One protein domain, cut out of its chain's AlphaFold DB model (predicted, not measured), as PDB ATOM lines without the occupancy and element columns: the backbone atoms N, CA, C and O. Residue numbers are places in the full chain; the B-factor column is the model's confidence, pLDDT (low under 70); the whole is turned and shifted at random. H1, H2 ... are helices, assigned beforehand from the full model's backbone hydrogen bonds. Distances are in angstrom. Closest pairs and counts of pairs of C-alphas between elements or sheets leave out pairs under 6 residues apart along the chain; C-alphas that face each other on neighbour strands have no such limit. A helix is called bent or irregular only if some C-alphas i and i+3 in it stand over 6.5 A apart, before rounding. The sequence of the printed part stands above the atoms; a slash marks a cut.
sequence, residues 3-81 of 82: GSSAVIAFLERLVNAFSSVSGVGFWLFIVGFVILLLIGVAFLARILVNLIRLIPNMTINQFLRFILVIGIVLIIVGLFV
ATOM      1  N   GLY A   3     401.306 114.156 100.759       56.12
ATOM      2  CA  GLY A   3     400.689 114.333  99.436       56.12
ATOM      3  C   GLY A   3     399.224 114.774  99.498       56.12
ATOM      4  O   GLY A   3     398.807 115.642  98.738       56.12
ATOM      5  N   SER A   4     398.450 114.233 100.445       58.81
ATOM      6  CA  SER A   4     397.009 114.499 100.553       58.81
ATOM      7  C   SER A   4     396.697 115.958 100.900       58.81
ATOM      8  O   SER A   4     395.737 116.513 100.382       58.81
ATOM      9  N   SER A   5     397.530 116.616 101.712       67.50
ATOM     10  CA  SER A   5     397.350 118.027 102.085       67.50
ATOM     11  C   SER A   5     397.643 118.994 100.935       67.50
ATOM     12  O   SER A   5     396.952 119.998 100.797       67.50
ATOM     13  N   ALA A   6     398.617 118.683 100.074       76.75
ATOM     14  CA  ALA A   6     398.919 119.486  98.888       76.75
ATOM     15  C   ALA A   6     397.799 119.399  97.839       76.75
ATOM     16  O   ALA A   6     397.431 120.410  97.244       76.75
ATOM     17  N   VAL A   7     397.218 118.207  97.660       74.81
ATOM     18  CA  VAL A   7     396.057 118.002  96.781       74.81
ATOM     19  C   VAL A   7     394.840 118.749  97.322       74.81
ATOM     20  O   VAL A   7     394.198 119.470  96.568       74.81
ATOM     21  N   ILE A   8     394.560 118.662  98.625       78.75
ATOM     22  CA  ILE A   8     393.439 119.384  99.248       78.75
ATOM     23  C   ILE A   8     393.619 120.904  99.114       78.75
ATOM     24  O   ILE A   8     392.690 121.588  98.694       78.75
ATOM     25  N   ALA A   9     394.823 121.430  99.357       84.31
ATOM     26  CA  ALA A   9     395.114 122.856  99.199       84.31
ATOM     27  C   ALA A   9     395.007 123.334  97.737       84.31
ATOM     28  O   ALA A   9     394.618 124.473  97.475       84.31
ATOM     29  N   PHE A  10     395.346 122.480  96.768       84.38
ATOM     30  CA  PHE A  10     395.139 122.768  95.348       84.38
ATOM     31  C   PHE A  10     393.648 122.779  94.988       84.38
ATOM     32  O   PHE A  10     393.191 123.703  94.318       84.38
ATOM     33  N   LEU A  11     392.879 121.807  95.485       80.25
ATOM     34  CA  LEU A  11     391.435 121.744  95.277       80.25
ATOM     35  C   LEU A  11     390.709 122.936  95.910       80.25
ATOM     36  O   LEU A  11     389.852 123.515  95.257       80.25
ATOM     37  N   GLU A  12     391.089 123.374  97.111       82.94
ATOM     38  CA  GLU A  12     390.535 124.587  97.730       82.94
ATOM     39  C   GLU A  12     390.823 125.848  96.911       82.94
ATOM     40  O   GLU A  12     389.948 126.697  96.747       82.94
ATOM     41  N   ARG A  13     392.033 125.974  96.351       83.00
ATOM     42  CA  ARG A  13     392.385 127.107  95.479       83.00
ATOM     43  C   ARG A  13     391.599 127.088  94.176       83.00
ATOM     44  O   ARG A  13     391.172 128.146  93.726       83.00
ATOM     45  N   LEU A  14     391.376 125.909  93.598       77.00
ATOM     46  CA  LEU A  14     390.515 125.766  92.430       77.00
ATOM     47  C   LEU A  14     389.069 126.115  92.771       77.00
ATOM     48  O   LEU A  14     388.480 126.949  92.095       77.00
ATOM     49  N   VAL A  15     388.512 125.551  93.842       76.12
ATOM     50  CA  VAL A  15     387.131 125.818  94.267       76.12
ATOM     51  C   VAL A  15     386.920 127.302  94.564       76.12
ATOM     52  O   VAL A  15     385.909 127.847  94.138       76.12
ATOM     53  N   ASN A  16     387.880 127.982  95.195       76.81
ATOM     54  CA  ASN A  16     387.801 129.426  95.436       76.81
ATOM     55  C   ASN A  16     387.969 130.271  94.161       76.81
ATOM     56  O   ASN A  16     387.306 131.296  94.008       76.81
ATOM     57  N   ALA A  17     388.806 129.841  93.212       70.94
ATOM     58  CA  ALA A  17     388.887 130.481  91.902       70.94
ATOM     59  C   ALA A  17     387.564 130.331  91.128       70.94
ATOM     60  O   ALA A  17     387.087 131.295  90.534       70.94
ATOM     61  N   PHE A  18     386.927 129.160  91.200       65.88
ATOM     62  CA  PHE A  18     385.643 128.891  90.554       65.88
ATOM     63  C   PHE A  18     384.451 129.543  91.273       65.88
ATOM     64  O   PHE A  18     383.522 129.986  90.603       65.88
ATOM     65  N   SER A  19     384.478 129.672  92.604       64.94
ATOM     66  CA  SER A  19     383.398 130.308  93.377       64.94
ATOM     67  C   SER A  19     383.344 131.825  93.183       64.94
ATOM     68  O   SER A  19     382.265 132.408  93.253       64.94
ATOM     69  N   SER A  20     384.477 132.459  92.853       62.75
ATOM     70  CA  SER A  20     384.537 133.882  92.487       62.75
ATOM     71  C   SER A  20     383.910 134.198  91.119       62.75
ATOM     72  O   SER A  20     383.620 135.354  90.817       62.75
ATOM     73  N   VAL A  21     383.644 133.170  90.302       58.56
ATOM     74  CA  VAL A  21     382.995 133.269  88.987       58.56
ATOM     75  C   VAL A  21     381.548 132.776  89.097       58.56
ATOM     76  O   VAL A  21     381.083 131.940  88.332       58.56
ATOM     77  N   SER A  22     380.778 133.282  90.057       58.31
ATOM     78  CA  SER A  22     379.330 133.053  90.080       58.31
ATOM     79  C   SER A  22     378.652 133.973  89.054       58.31
ATOM     80  O   SER A  22     378.139 135.040  89.387       58.31
ATOM     81  N   GLY A  23     378.706 133.591  87.776       70.44
ATOM     82  CA  GLY A  23     378.136 134.353  86.665       70.44
ATOM     83  C   GLY A  23     378.139 133.586  85.342       70.44
ATOM     84  O   GLY A  23     378.593 132.445  85.267       70.44
ATOM     85  N   VAL A  24     377.652 134.232  84.277       74.44
ATOM     86  CA  VAL A  24     377.527 133.677  82.910       74.44
ATOM     87  C   VAL A  24     378.825 133.003  82.420       74.44
ATOM     88  O   VAL A  24     378.766 132.008  81.700       74.44
ATOM     89  N   GLY A  25     379.998 133.468  82.869       78.25
ATOM     90  CA  GLY A  25     381.304 132.874  82.551       78.25
ATOM     91  C   GLY A  25     381.506 131.431  83.037       78.25
ATOM     92  O   GLY A  25     382.102 130.636  82.317       78.25
ATOM     93  N   PHE A  26     380.972 131.050  84.202       79.94
ATOM     94  CA  PHE A  26     381.061 129.669  84.703       79.94
ATOM     95  C   PHE A  26     380.215 128.711  83.863       79.94
ATOM     96  O   PHE A  26     380.674 127.635  83.485       79.94
ATOM     97  N   TRP A  27     379.011 129.142  83.486       82.62
ATOM     98  CA  TRP A  27     378.149 128.387  82.579       82.62
ATOM     99  C   TRP A  27     378.769 128.241  81.186       82.62
ATOM    100  O   TRP A  27     378.748 127.147  80.626       82.62
ATOM    101  N   LEU A  28     379.389 129.299  80.653       84.56
ATOM    102  CA  LEU A  28     380.130 129.235  79.389       84.56
ATOM    103  C   LEU A  28     381.328 128.278  79.465       84.56
ATOM    104  O   LEU A  28     381.552 127.513  78.526       84.56
ATOM    105  N   PHE A  29     382.067 128.272  80.578       86.25
ATOM    106  CA  PHE A  29     383.167 127.333  80.794       86.25
ATOM    107  C   PHE A  29     382.679 125.884  80.843       86.25
ATOM    108  O   PHE A  29     383.238 125.044  80.145       86.25
ATOM    109  N   ILE A  30     381.622 125.585  81.608       87.44
ATOM    110  CA  ILE A  30     381.056 124.228  81.680       87.44
ATOM    111  C   ILE A  30     380.623 123.757  80.298       87.44
ATOM    112  O   ILE A  30     380.982 122.657  79.888       87.44
ATOM    113  N   VAL A  31     379.880 124.583  79.560       90.56
ATOM    114  CA  VAL A  31     379.403 124.222  78.221       90.56
ATOM    115  C   VAL A  31     380.583 123.973  77.279       90.56
ATOM    116  O   VAL A  31     380.619 122.942  76.609       90.56
ATOM    117  N   GLY A  32     381.586 124.856  77.271       89.81
ATOM    118  CA  GLY A  32     382.799 124.670  76.472       89.81
ATOM    119  C   GLY A  32     383.580 123.410  76.858       89.81
ATOM    120  O   GLY A  32     383.999 122.652  75.984       89.81
ATOM    121  N   PHE A  33     383.719 123.141  78.156       89.75
ATOM    122  CA  PHE A  33     384.399 121.959  78.676       89.75
ATOM    123  C   PHE A  33     383.672 120.667  78.297       89.75
ATOM    124  O   PHE A  33     384.305 119.727  77.826       89.75
ATOM    125  N   VAL A  34     382.344 120.629  78.424       92.88
ATOM    126  CA  VAL A  34     381.521 119.477  78.034       92.88
ATOM    127  C   VAL A  34     381.642 119.201  76.537       92.88
ATOM    128  O   VAL A  34     381.831 118.051  76.150       92.88
ATOM    129  N   ILE A  35     381.599 120.231  75.690       93.19
ATOM    130  CA  ILE A  35     381.782 120.074  74.239       93.19
ATOM    131  C   ILE A  35     383.167 119.497  73.929       93.19
ATOM    132  O   ILE A  35     383.286 118.554  73.147       93.19
ATOM    133  N   LEU A  36     384.214 120.028  74.561       91.88
ATOM    134  CA  LEU A  36     385.586 119.570  74.355       91.88
ATOM    135  C   LEU A  36     385.765 118.115  74.817       91.88
ATOM    136  O   LEU A  36     386.382 117.312  74.117       91.88
ATOM    137  N   LEU A  37     385.146 117.749  75.941       90.25
ATOM    138  CA  LEU A  37     385.123 116.383  76.459       90.25
ATOM    139  C   LEU A  37     384.394 115.440  75.491       90.25
ATOM    140  O   LEU A  37     384.932 114.390  75.145       90.25
ATOM    141  N   LEU A  38     383.226 115.833  74.975       92.31
ATOM    142  CA  LEU A  38     382.478 115.057  73.981       92.31
ATOM    143  C   LEU A  38     383.281 114.836  72.694       92.31
ATOM    144  O   LEU A  38     383.302 113.720  72.174       92.31
ATOM    145  N   ILE A  39     383.979 115.862  72.200       92.62
ATOM    146  CA  ILE A  39     384.866 115.740  71.035       92.62
ATOM    147  C   ILE A  39     386.008 114.765  71.336       92.62
ATOM    148  O   ILE A  39     386.286 113.879  70.524       92.62
ATOM    149  N   GLY A  40     386.638 114.888  72.506       89.62
ATOM    150  CA  GLY A  40     387.705 113.989  72.941       89.62
ATOM    151  C   GLY A  40     387.250 112.530  72.982       89.62
ATOM    152  O   GLY A  40     387.907 111.662  72.409       89.62
ATOM    153  N   VAL A  41     386.086 112.261  73.577       89.50
ATOM    154  CA  VAL A  41     385.499 110.914  73.654       89.50
ATOM    155  C   VAL A  41     385.128 110.383  72.270       89.50
ATOM    156  O   VAL A  41     385.446 109.237  71.954       89.50
ATOM    157  N   ALA A  42     384.511 111.201  71.415       90.25
ATOM    158  CA  ALA A  42     384.171 110.806  70.050       90.25
ATOM    159  C   ALA A  42     385.422 110.448  69.228       90.25
ATOM    160  O   ALA A  42     385.423 109.471  68.475       90.25
ATOM    161  N   PHE A  43     386.506 111.205  69.399       91.31
ATOM    162  CA  PHE A  43     387.785 110.927  68.753       91.31
ATOM    163  C   PHE A  43     388.407 109.621  69.264       91.31
ATOM    164  O   PHE A  43     388.822 108.781  68.464       91.31
ATOM    165  N   LEU A  44     388.390 109.409  70.583       85.69
ATOM    166  CA  LEU A  44     388.889 108.188  71.213       85.69
ATOM    167  C   LEU A  44     388.123 106.949  70.726       85.69
ATOM    168  O   LEU A  44     388.727 105.953  70.331       85.69
ATOM    169  N   ALA A  45     386.791 107.035  70.689       86.69
ATOM    170  CA  ALA A  45     385.923 105.973  70.196       86.69
ATOM    171  C   ALA A  45     386.208 105.652  68.722       86.69
ATOM    172  O   ALA A  45     386.318 104.485  68.348       86.69
ATOM    173  N   ARG A  46     386.400 106.675  67.880       89.19
ATOM    174  CA  ARG A  46     386.745 106.486  66.464       89.19
ATOM    175  C   ARG A  46     388.097 105.792  66.284       89.19
ATOM    176  O   ARG A  46     388.212 104.912  65.433       89.19
ATOM    177  N   ILE A  47     389.100 106.154  67.086       85.19
ATOM    178  CA  ILE A  47     390.409 105.487  67.082       85.19
ATOM    179  C   ILE A  47     390.264 104.025  67.494       85.19
ATOM    180  O   ILE A  47     390.751 103.151  66.781       85.19
ATOM    181  N   LEU A  48     389.561 103.747  68.594       82.12
ATOM    182  CA  LEU A  48     389.327 102.383  69.069       82.12
ATOM    183  C   LEU A  48     388.647 101.524  68.002       82.12
ATOM    184  O   LEU A  48     389.121 100.432  67.705       82.12
ATOM    185  N   VAL A  49     387.594 102.035  67.363       85.12
ATOM    186  CA  VAL A  49     386.900 101.322  66.282       85.12
ATOM    187  C   VAL A  49     387.840 101.032  65.111       85.12
ATOM    188  O   VAL A  49     387.835  99.919  64.587       85.12
ATOM    189  N   ASN A  50     388.672 101.994  64.710       84.50
ATOM    190  CA  ASN A  50     389.639 101.786  63.634       84.50
ATOM    191  C   ASN A  50     390.703 100.748  64.010       84.50
ATOM    192  O   ASN A  50     391.008  99.878  63.201       84.50
ATOM    193  N   LEU A  51     391.229 100.792  65.235       78.88
ATOM    194  CA  LEU A  51     392.208  99.821  65.725       78.88
ATOM    195  C   LEU A  51     391.622  98.408  65.789       78.88
ATOM    196  O   LEU A  51     392.261  97.467  65.328       78.88
ATOM    197  N   ILE A  52     390.387  98.261  66.279       80.62
ATOM    198  CA  ILE A  52     389.690  96.969  66.337       80.62
ATOM    199  C   ILE A  52     389.457  96.415  64.928       80.62
ATOM    200  O   ILE A  52     389.659  95.228  64.686       80.62
ATOM    201  N   ARG A  53     389.090  97.272  63.969       78.38
ATOM    202  CA  ARG A  53     388.911  96.877  62.562       78.38
ATOM    203  C   ARG A  53     390.201  96.438  61.876       78.38
ATOM    204  O   ARG A  53     390.126  95.718  60.887       78.38
ATOM    205  N   LEU A  54     391.365  96.840  62.382       76.88
ATOM    206  CA  LEU A  54     392.653  96.399  61.850       76.88
ATOM    207  C   LEU A  54     393.048  95.000  62.346       76.88
ATOM    208  O   LEU A  54     393.816  94.338  61.657       76.88
ATOM    209  N   ILE A  55     392.497  94.525  63.471       75.94
ATOM    210  CA  ILE A  55     392.772  93.193  64.048       75.94
ATOM    211  C   ILE A  55     392.521  92.037  63.057       75.94
ATOM    212  O   ILE A  55     393.421  91.213  62.898       75.94
ATOM    213  N   PRO A  56     391.369  91.937  62.359       71.81
ATOM    214  CA  PRO A  56     391.102  90.806  61.464       71.81
ATOM    215  C   PRO A  56     392.024  90.736  60.236       71.81
ATOM    216  O   PRO A  56     392.091  89.687  59.607       71.81
ATOM    217  N   ASN A  57     392.742  91.813  59.899       79.62
ATOM    218  CA  ASN A  57     393.705  91.830  58.793       79.62
ATOM    219  C   ASN A  57     395.166  91.719  59.277       79.62
ATOM    220  O   ASN A  57     396.097  92.062  58.551       79.62
ATOM    221  N   MET A  58     395.387  91.288  60.525       80.69
ATOM    222  CA  MET A  58     396.730  91.083  61.070       80.69
ATOM    223  C   MET A  58     397.232  89.666  60.799       80.69
ATOM    224  O   MET A  58     396.518  88.679  60.956       80.69
ATOM    225  N   THR A  59     398.516  89.557  60.468       84.69
ATOM    226  CA  THR A  59     399.212  88.265  60.466       84.69
ATOM    227  C   THR A  59     399.367  87.731  61.897       84.69
ATOM    228  O   THR A  59     399.409  88.500  62.859       84.69
ATOM    229  N   ILE A  60     399.525  86.413  62.056       81.88
ATOM    230  CA  ILE A  60     399.665  85.745  63.369       81.88
ATOM    231  C   ILE A  60     400.779  86.378  64.226       81.88
ATOM    232  O   ILE A  60     400.591  86.631  65.415       81.88
ATOM    233  N   ASN A  61     401.918  86.721  63.614       84.00
ATOM    234  CA  ASN A  61     403.030  87.378  64.310       84.00
ATOM    235  C   ASN A  61     402.690  88.800  64.788       84.00
ATOM    236  O   ASN A  61     403.177  89.229  65.833       84.00
ATOM    237  N   GLN A  62     401.869  89.543  64.041       82.81
ATOM    238  CA  GLN A  62     401.412  90.878  64.440       82.81
ATOM    239  C   GLN A  62     400.379  90.797  65.565       82.81
ATOM    240  O   GLN A  62     400.458  91.580  66.508       82.81
ATOM    241  N   PHE A  63     399.479  89.815  65.518       82.31
ATOM    242  CA  PHE A  63     398.484  89.584  66.564       82.31
ATOM    243  C   PHE A  63     399.126  89.246  67.917       82.31
ATOM    244  O   PHE A  63     398.776  89.842  68.935       82.31
ATOM    245  N   LEU A  64     400.128  88.358  67.933       85.88
ATOM    246  CA  LEU A  64     400.853  88.011  69.162       85.88
ATOM    247  C   LEU A  64     401.584  89.220  69.767       85.88
ATOM    248  O   LEU A  64     401.526  89.437  70.976       85.88
ATOM    249  N   ARG A  65     402.229  90.045  68.930       84.62
ATOM    250  CA  ARG A  65     402.871  91.291  69.385       84.62
ATOM    251  C   ARG A  65     401.849  92.302  69.899       84.62
ATOM    252  O   ARG A  65     402.101  92.948  70.909       84.62
ATOM    253  N   PHE A  66     400.698  92.416  69.239       84.50
ATOM    254  CA  PHE A  66     399.605  93.296  69.645       84.50
ATOM    255  C   PHE A  66     399.050  92.924  71.024       84.50
ATOM    256  O   PHE A  66     398.969  93.794  71.888       84.50
ATOM    257  N   ILE A  67     398.749  91.640  71.263       86.25
ATOM    258  CA  ILE A  67     398.288  91.157  72.575       86.25
ATOM    259  C   ILE A  67     399.325  91.441  73.661       86.25
ATOM    260  O   ILE A  67     398.967  91.926  74.731       86.25
ATOM    261  N   LEU A  68     400.604  91.171  73.389       91.00
ATOM    262  CA  LEU A  68     401.673  91.385  74.363       91.00
ATOM    263  C   LEU A  68     401.800  92.869  74.739       91.00
ATOM    264  O   LEU A  68     401.875  93.200  75.920       91.00
ATOM    265  N   VAL A  69     401.754  93.769  73.752       88.31
ATOM    266  CA  VAL A  69     401.796  95.219  73.988       88.31
ATOM    267  C   VAL A  69     400.557  95.692  74.747       88.31
ATOM    268  O   VAL A  69     400.697  96.416  75.729       88.31
ATOM    269  N   ILE A  70     399.356  95.265  74.351       87.50
ATOM    270  CA  ILE A  70     398.117  95.630  75.049       87.50
ATOM    271  C   ILE A  70     398.112  95.138  76.492       87.50
ATOM    272  O   ILE A  70     397.715  95.890  77.377       87.50
ATOM    273  N   GLY A  71     398.585  93.918  76.747       88.31
ATOM    274  CA  GLY A  71     398.692  93.376  78.099       88.31
ATOM    275  C   GLY A  71     399.586  94.240  78.989       88.31
ATOM    276  O   GLY A  71     399.187  94.599  80.093       88.31
ATOM    277  N   ILE A  72     400.753  94.653  78.485       90.94
ATOM    278  CA  ILE A  72     401.663  95.552  79.213       90.94
ATOM    279  C   ILE A  72     401.007  96.915  79.452       90.94
ATOM    280  O   ILE A  72     401.051  97.428  80.567       90.94
ATOM    281  N   VAL A  73     400.368  97.495  78.432       88.56
ATOM    282  CA  VAL A  73     399.672  98.783  78.558       88.56
ATOM    283  C   VAL A  73     398.570  98.700  79.612       88.56
ATOM    284  O   VAL A  73     398.477  99.590  80.449       88.56
ATOM    285  N   LEU A  74     397.776  97.629  79.628       86.12
ATOM    286  CA  LEU A  74     396.714  97.429  80.615       86.12
ATOM    287  C   LEU A  74     397.260  97.265  82.036       86.12
ATOM    288  O   LEU A  74     396.681  97.829  82.957       86.12
ATOM    289  N   ILE A  75     398.381  96.557  82.219       88.81
ATOM    290  CA  ILE A  75     399.052  96.449  83.524       88.81
ATOM    291  C   ILE A  75     399.501  97.828  84.012       88.81
ATOM    292  O   ILE A  75     399.265  98.179  85.164       88.81
ATOM    293  N   ILE A  76     400.123  98.622  83.137       87.44
ATOM    294  CA  ILE A  76     400.578  99.972  83.477       87.44
ATOM    295  C   ILE A  76     399.378 100.859  83.817       87.44
ATOM    296  O   ILE A  76     399.373 101.509  84.855       87.44
ATOM    297  N   VAL A  77     398.340 100.863  82.978       86.94
ATOM    298  CA  VAL A  77     397.126 101.659  83.211       86.94
ATOM    299  C   VAL A  77     396.445 101.246  84.517       86.94
ATOM    300  O   VAL A  77     396.105 102.120  85.305       86.94
ATOM    301  N   GLY A  78     396.320  99.947  84.798       80.44
ATOM    302  CA  GLY A  78     395.767  99.437  86.058       80.44
ATOM    303  C   GLY A  78     396.604  99.771  87.298       80.44
ATOM    304  O   GLY A  78     396.092  99.729  88.407       80.44
ATOM    305  N   LEU A  79     397.876 100.139  87.132       88.69
ATOM    306  CA  LEU A  79     398.731 100.642  88.211       88.69
ATOM    307  C   LEU A  79     398.464 102.123  88.531       88.69
ATOM    308  O   LEU A  79     398.671 102.553  89.663       88.69
ATOM    309  N   PHE A  80     398.028 102.906  87.539       84.81
ATOM    310  CA  PHE A  80     397.753 104.343  87.676       84.81
ATOM    311  C   PHE A  80     396.272 104.671  87.901       84.81
ATOM    312  O   PHE A  80     395.963 105.772  88.358       84.81
ATOM    313  N   VAL A  81     395.369 103.744  87.581       73.06
ATOM    314  CA  VAL A  81     393.935 103.833  87.869       73.06
ATOM    315  C   VAL A  81     393.657 102.950  89.095       73.06
ATOM    316  O   VAL A  81     393.551 101.738  88.917       73.06
TER     317      VAL A  81
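Overview. This is residues 3 to 81 of the 82 residues of an uncharacterized protein of Desulfurococcaceae archaeon (UniProt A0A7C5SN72). One long helix, H2, makes the base of a flat, open frame, and at each of its ends a shorter helix, H1 at one and H3 at the other, turns back on the same side of it to make a corner. The three helices form an incomplete triangle with an empty middle, H3 slanting back over part of H2's length and H1 standing more steeply. The printed part has 79 residues with three named helices, in the order H1, H2, H3, and no named strand; the class is all helix. The whole is extended, with a radius of gyration of the C-alphas of 20.4 A, and the C-alphas span 58 by 32 by 9 A.

Along the chain. H2, residues 24 to 57, is the longest helix at 50.9 A from first to last C-alpha, and C-alpha 24 is at (377.527, 133.677, 82.910). It is irregular, but only just: C-alphas 53 and 56 are 6.55 A apart. H1, residues 3 to 19, is 24.3 A long and begins with C-alpha 3 at (400.689, 114.333, 99.436). H3, residues 60 to 80, is 30.7 A long and ends with C-alpha 80 at (397.753, 104.343, 87.676).

Arrangement. H2 and H3 are close but not clearly touching; their closest C-alphas, those of Ile 55 and Phe 63, are 7.2 A apart. They run opposite ways at a shallow tilt of 30 degrees. H1 and H2 are also close but not clearly touching, with the closest C-alphas, those of Phe 18 and Phe 26, 7.5 A apart. They run opposite ways at a steep tilt of 55 degrees. H1 and H3 are apart. In H1 and H3 every O i to N i+4 pair is within hydrogen-bond range; in H2, 28 of 30 are.

Size, cuts and confidence. The two C-alphas farthest apart, those of Ser 20 and Ile 60, are 58.3 A from each other. The printed part has no cut, and both links are tight. The mean pLDDT of the printed part is 81.7, and residues 3 to 5 and 18 to 22 are under 70.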